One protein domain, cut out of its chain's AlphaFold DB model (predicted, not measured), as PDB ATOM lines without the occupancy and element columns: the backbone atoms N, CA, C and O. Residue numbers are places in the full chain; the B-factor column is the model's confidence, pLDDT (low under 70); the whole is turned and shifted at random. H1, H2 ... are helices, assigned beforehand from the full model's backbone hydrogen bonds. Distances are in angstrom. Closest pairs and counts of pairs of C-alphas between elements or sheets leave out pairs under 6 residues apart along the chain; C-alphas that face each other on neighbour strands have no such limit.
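AT A GLANCE: This is residues 183 to 228 of the 372 residues of the protein "Protein FAR1-RELATED SEQUENCE" of Vitis vinifera (UniProt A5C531). This is a helical hairpin with unequal arms, a narrow V in which the short helix H1 folds back beside the first part of the much longer helix H2, and the two meet near the tight turn that joins them. The far part of H2, residues 210 to 228, sticks out alone, and H2 makes the length of the whole. The printed part has 46 residues with two named helices, H1 then H2, and no named strand; its class is all helix. It is only just loose, close to extended, with a radius of gyration of the C-alphas of 13.9 A and spans of 45 by 20 by 6 A.

IN THESE COORDINATES: Find C-alpha 183 at (3.320, 15.393, -48.902); from there H1, residues 183 to 195, runs 18.8 A to C-alpha 195 at (-13.225, 21.850, -42.738). Pass the three residues of the link, and H2, residues 199 to 228, runs 43.9 A from its first C-alpha to C-alpha 228 at (15.752, -1.496, -28.939).

HOW THE PARTS SIT: H1 and H2 form a helical hairpin, joined by a tight link. Look at the C-alphas of Ala 195 and Phe 202, the closest of the two helices, 4.3 A apart. H1 touches H2 with residues 191 to 195 alone, and H2 touches H1 with residues 201 to 205 alone. Their lines stand at a shallow tilt of 24 degrees, and they run opposite ways. Their centres are 15.4 A apart. In the backbones of H1 and H2 every O i to N i+4 pair is within hydrogen-bond range.

THE WHOLE: The two C-alphas farthest apart are those of Ser 198 and Glu 228, at 45.1 A. Residues 210 to 228, which belong to H2, stand free. The printed part has no cut. In the B-factor column the mean pLDDT of the printed part is 84.7, and residues 223 to 228 of H2 are under 70 in this model.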
ATOM      1  N   ALA A 183       4.441  16.042 -48.230       76.94
ATOM      2  CA  ALA A 183       3.320  15.393 -48.902       76.94
ATOM      3  C   ALA A 183       2.077  15.310 -47.997       76.94
ATOM      4  O   ALA A 183       0.975  15.682 -48.414       76.94
ATOM      5  N   LEU A 184       2.248  14.874 -46.743       85.62
ATOM      6  CA  LEU A 184       1.164  14.820 -45.758       85.62
ATOM      7  C   LEU A 184       0.625  16.218 -45.437       85.62
ATOM      8  O   LEU A 184      -0.590  16.417 -45.409       85.62
ATOM      9  N   ASN A 185       1.507  17.201 -45.263       81.62
ATOM     10  CA  ASN A 185       1.132  18.574 -44.949       81.62
ATOM     11  C   ASN A 185       0.306  19.218 -46.077       81.62
ATOM     12  O   ASN A 185      -0.694  19.893 -45.812       81.62
ATOM     13  N   SER A 186       0.648  18.952 -47.343       74.00
ATOM     14  CA  SER A 186      -0.146  19.386 -48.503       74.00
ATOM     15  C   SER A 186      -1.564  18.787 -48.491       74.00
ATOM     16  O   SER A 186      -2.555  19.500 -48.683       74.00
ATOM     17  N   ILE A 187      -1.701  17.492 -48.178       77.19
ATOM     18  CA  ILE A 187      -3.008  16.819 -48.069       77.19
ATOM     19  C   ILE A 187      -3.828  17.399 -46.903       77.19
ATOM     20  O   ILE A 187      -4.998  17.761 -47.078       77.19
ATOM     21  N   CYS A 188      -3.217  17.543 -45.725       83.44
ATOM     22  CA  CYS A 188      -3.854  18.106 -44.535       83.44
ATOM     23  C   CYS A 188      -4.282  19.569 -44.732       83.44
ATOM     24  O   CYS A 188      -5.332  19.972 -44.222       83.44
ATOM     25  N   SER A 189      -3.538  20.349 -45.519       76.31
ATOM     26  CA  SER A 189      -3.891  21.734 -45.860       76.31
ATOM     27  C   SER A 189      -5.216  21.817 -46.628       76.31
ATOM     28  O   SER A 189      -6.060  22.669 -46.337       76.31
ATOM     29  N   ARG A 190      -5.470  20.875 -47.546       78.06
ATOM     30  CA  ARG A 190      -6.750  20.766 -48.270       78.06
ATOM     31  C   ARG A 190      -7.918  20.418 -47.353       78.06
ATOM     32  O   ARG A 190      -8.975  21.040 -47.456       78.06
ATOM     33  N   ILE A 191      -7.731  19.443 -46.462       85.69
ATOM     34  CA  ILE A 191      -8.747  19.068 -45.468       85.69
ATOM     35  C   ILE A 191      -9.067  20.274 -44.581       85.69
ATOM     36  O   ILE A 191     -10.237  20.600 -44.390       85.69
ATOM     37  N   SER A 192      -8.036  20.984 -44.117       85.31
ATOM     38  CA  SER A 192      -8.171  22.169 -43.265       85.31
ATOM     39  C   SER A 192      -8.979  23.281 -43.939       85.31
ATOM     40  O   SER A 192      -9.850  23.867 -43.301       85.31
ATOM     41  N   TYR A 193      -8.745  23.531 -45.235       81.94
ATOM     42  CA  TYR A 193      -9.498  24.525 -46.003       81.94
ATOM     43  C   TYR A 193     -10.997  24.218 -46.057       81.94
ATOM     44  O   TYR A 193     -11.807  25.102 -45.817       81.94
ATOM     45  N   PHE A 194     -11.396  22.982 -46.366       83.31
ATOM     46  CA  PHE A 194     -12.820  22.639 -46.438       83.31
ATOM     47  C   PHE A 194     -13.476  22.550 -45.068       83.31
ATOM     48  O   PHE A 194     -14.601  23.017 -44.886       83.31
ATOM     49  N   ALA A 195     -12.759  21.976 -44.104       90.19
ATOM     50  CA  ALA A 195     -13.225  21.850 -42.738       90.19
ATOM     51  C   ALA A 195     -13.522  23.223 -42.119       90.19
ATOM     52  O   ALA A 195     -14.510  23.349 -41.403       90.19
ATOM     53  N   SER A 196     -12.750  24.271 -42.439       89.50
ATOM     54  CA  SER A 196     -12.983  25.618 -41.896       89.50
ATOM     55  C   SER A 196     -14.253  26.304 -42.408       89.50
ATOM     56  O   SER A 196     -14.691  27.283 -41.812       89.50
ATOM     57  N   GLN A 197     -14.851  25.824 -43.501       85.38
ATOM     58  CA  GLN A 197     -16.010  26.476 -44.128       85.38
ATOM     59  C   GLN A 197     -17.341  26.137 -43.446       85.38
ATOM     60  O   GLN A 197     -18.352  26.775 -43.729       85.38
ATOM     61  N   SER A 198     -17.373  25.116 -42.587       92.81
ATOM     62  CA  SER A 198     -18.583  24.661 -41.905       92.81
ATOM     63  C   SER A 198     -18.240  24.138 -40.524       92.81
ATOM     64  O   SER A 198     -17.348  23.309 -40.372       92.81
ATOM     65  N   GLU A 199     -18.999  24.546 -39.511       90.81
ATOM     66  CA  GLU A 199     -18.770  24.078 -38.145       90.81
ATOM     67  C   GLU A 199     -18.935  22.555 -38.007       90.81
ATOM     68  O   GLU A 199     -18.208  21.910 -37.247       90.81
ATOM     69  N   LYS A 200     -19.847  21.955 -38.786       95.19
ATOM     70  CA  LYS A 200     -20.013  20.497 -38.835       95.19
ATOM     71  C   LYS A 200     -18.756  19.826 -39.400       95.19
ATOM     72  O   LYS A 200     -18.227  18.914 -38.767       95.19
ATOM     73  N   ALA A 201     -18.263  20.313 -40.541       91.62
ATOM     74  CA  ALA A 201     -17.067  19.778 -41.195       91.62
ATOM     75  C   ALA A 201     -15.807  19.981 -40.338       91.62
ATOM     76  O   ALA A 201     -14.985  19.077 -40.234       91.62
ATOM     77  N   PHE A 202     -15.691  21.123 -39.655       94.69
ATOM     78  CA  PHE A 202     -14.618  21.401 -38.704       94.69
ATOM     79  C   PHE A 202     -14.589  20.384 -37.562       94.69
ATOM     80  O   PHE A 202     -13.547  19.790 -37.286       94.69
ATOM     81  N   LYS A 203     -15.734  20.151 -36.902       96.00
ATOM     82  CA  LYS A 203     -15.832  19.197 -35.785       96.00
ATOM     83  C   LYS A 203     -15.507  17.773 -36.230       96.00
ATOM     84  O   LYS A 203     -14.856  17.041 -35.488       96.00
ATOM     85  N   GLU A 204     -15.947  17.385 -37.420       96.56
ATOM     86  CA  GLU A 204     -15.677  16.068 -37.993       96.56
ATOM     87  C   GLU A 204     -14.197  15.885 -38.344       96.56
ATOM     88  O   GLU A 204     -13.558  14.981 -37.808       96.56
ATOM     89  N   ALA A 205     -13.624  16.803 -39.126       94.88
ATOM     90  CA  ALA A 205     -12.215  16.766 -39.498       94.88
ATOM     91  C   ALA A 205     -11.299  16.798 -38.270       94.88
ATOM     92  O   ALA A 205     -10.342  16.034 -38.196       94.88
ATOM     93  N   ARG A 206     -11.614  17.627 -37.265       94.19
ATOM     94  CA  ARG A 206     -10.835  17.692 -36.023       94.19
ATOM     95  C   ARG A 206     -10.815  16.350 -35.293       94.19
ATOM     96  O   ARG A 206      -9.753  15.943 -34.832       94.19
ATOM     97  N   ARG A 207     -11.961  15.663 -35.189       96.12
ATOM     98  CA  ARG A 207     -12.042  14.348 -34.528       96.12
ATOM     99  C   ARG A 207     -11.209  13.297 -35.257       96.12
ATOM    100  O   ARG A 207     -10.433  12.600 -34.610       96.12
ATOM    101  N   GLU A 208     -11.337  13.206 -36.578       96.25
ATOM    102  CA  GLU A 208     -10.595  12.207 -37.358       96.25
ATOM    103  C   GLU A 208      -9.090  12.494 -37.380       96.25
ATOM    104  O   GLU A 208      -8.294  11.575 -37.200       96.25
ATOM    105  N   ILE A 209      -8.677  13.762 -37.503       94.94
ATOM    106  CA  ILE A 209      -7.257  14.141 -37.428       94.94
ATOM    107  C   ILE A 209      -6.674  13.773 -36.061       94.94
ATOM    108  O   ILE A 209      -5.591  13.198 -36.002       94.94
ATOM    109  N   GLN A 210      -7.384  14.049 -34.962       93.94
ATOM    110  CA  GLN A 210      -6.931  13.666 -33.620       93.94
ATOM    111  C   GLN A 210      -6.796  12.148 -33.477       93.94
ATOM    112  O   GLN A 210      -5.775  11.668 -32.991       93.94
ATOM    113  N   LYS A 211      -7.784  11.388 -33.959       95.44
ATOM    114  CA  LYS A 211      -7.748   9.922 -33.953       95.44
ATOM    115  C   LYS A 211      -6.546   9.379 -34.729       95.44
ATOM    116  O   LYS A 211      -5.816   8.544 -34.200       95.44
ATOM    117  N   LEU A 212      -6.323   9.870 -35.949       95.38
ATOM    118  CA  LEU A 212      -5.179   9.481 -36.774       95.38
ATOM    119  C   LEU A 212      -3.855   9.872 -36.113       95.38
ATOM    120  O   LEU A 212      -2.930   9.069 -36.100       95.38
ATOM    121  N   THR A 213      -3.778  11.058 -35.505       93.06
ATOM    122  CA  THR A 213      -2.577  11.517 -34.787       93.06
ATOM    123  C   THR A 213      -2.220  10.550 -33.661       93.06
ATOM    124  O   THR A 213      -1.089  10.078 -33.608       93.06
ATOM    125  N   CYS A 214      -3.191  10.161 -32.826       92.94
ATOM    126  CA  CYS A 214      -2.959   9.179 -31.765       92.94
ATOM    127  C   CYS A 214      -2.496   7.819 -32.313       92.94
ATOM    128  O   CYS A 214      -1.611   7.195 -31.735       92.94
ATOM    129  N   GLN A 215      -3.065   7.361 -33.434       93.94
ATOM    130  CA  GLN A 215      -2.638   6.114 -34.078       93.94
ATOM    131  C   GLN A 215      -1.196   6.201 -34.593       93.94
ATOM    132  O   GLN A 215      -0.424   5.269 -34.389       93.94
ATOM    133  N   MET A 216      -0.815   7.314 -35.227       92.38
ATOM    134  CA  MET A 216       0.545   7.506 -35.738       92.38
ATOM    135  C   MET A 216       1.568   7.620 -34.604       92.38
ATOM    136  O   MET A 216       2.629   7.005 -34.681       92.38
ATOM    137  N   GLU A 217       1.242   8.331 -33.519       89.19
ATOM    138  CA  GLU A 217       2.097   8.397 -32.326       89.19
ATOM    139  C   GLU A 217       2.361   7.010 -31.730       89.19
ATOM    140  O   GLU A 217       3.475   6.726 -31.287       89.19
ATOM    141  N   GLU A 218       1.354   6.140 -31.720       90.94
ATOM    142  CA  GLU A 218       1.492   4.777 -31.209       90.94
ATOM    143  C   GLU A 218       2.370   3.908 -32.122       90.94
ATOM    144  O   GLU A 218       3.234   3.178 -31.636       90.94
ATOM    145  N   LEU A 219       2.238   4.042 -33.446       88.12
ATOM    146  CA  LEU A 219       3.129   3.379 -34.408       88.12
ATOM    147  C   LEU A 219       4.590   3.846 -34.260       88.12
ATOM    148  O   LEU A 219       5.512   3.025 -34.296       88.12
ATOM    149  N   CYS A 220       4.821   5.140 -34.017       82.31
ATOM    150  CA  CYS A 220       6.159   5.672 -33.732       82.31
ATOM    151  C   CYS A 220       6.743   5.127 -32.417       82.31
ATOM    152  O   CYS A 220       7.926   4.807 -32.345       82.31
ATOM    153  N   LYS A 221       5.925   4.977 -31.368       82.25
ATOM    154  CA  LYS A 221       6.376   4.401 -30.088       82.25
ATOM    155  C   LYS A 221       6.689   2.909 -30.199       82.25
ATOM    156  O   LYS A 221       7.594   2.429 -29.520       82.25
ATOM    157  N   ASN A 222       5.948   2.170 -31.019       76.44
ATOM    158  CA  ASN A 222       6.130   0.726 -31.162       76.44
ATOM    159  C   ASN A 222       7.334   0.365 -32.043       76.44
ATOM    160  O   ASN A 222       8.073  -0.545 -31.680       76.44
ATOM    161  N   SER A 223       7.615   1.146 -33.090       66.69
ATOM    162  CA  SER A 223       8.846   1.005 -33.892       66.69
ATOM    163  C   SER A 223      10.125   1.277 -33.083       66.69
ATOM    164  O   SER A 223      11.097   0.535 -33.208       66.69
ATOM    165  N   ALA A 224      10.118   2.258 -32.170       62.00
ATOM    166  CA  ALA A 224      11.248   2.501 -31.261       62.00
ATOM    167  C   ALA A 224      11.525   1.308 -30.317       62.00
ATOM    168  O   ALA A 224      12.675   0.926 -30.108       62.00
ATOM    169  N   LYS A 225      10.470   0.659 -29.802       59.75
ATOM    170  CA  LYS A 225      10.576  -0.533 -28.933       59.75
ATOM    171  C   LYS A 225      10.989  -1.809 -29.679       59.75
ATOM    172  O   LYS A 225      11.390  -2.789 -29.046       59.75
ATOM    173  N   GLU A 226      10.802  -1.865 -30.994       58.44
ATOM    174  CA  GLU A 226      11.283  -2.966 -31.837       58.44
ATOM    175  C   GLU A 226      12.777  -2.808 -32.137       58.44
ATOM    176  O   GLU A 226      13.523  -3.762 -31.925       58.44
ATOM    177  N   SER A 227      13.231  -1.588 -32.455       57.88
ATOM    178  CA  SER A 227      14.655  -1.258 -32.640       57.88
ATOM    179  C   SER A 227      15.501  -1.569 -31.396       57.88
ATOM    180  O   SER A 227      16.536  -2.221 -31.500       57.88
ATOM    181  N   GLU A 228      15.036  -1.199 -30.195       57.25
ATOM    182  CA  GLU A 228      15.752  -1.496 -28.939       57.25
ATOM    183  C   GLU A 228      15.882  -3.009 -28.660       57.25
ATOM    184  O   GLU A 228      16.839  -3.457 -28.023       57.25
TER     185      GLU A 228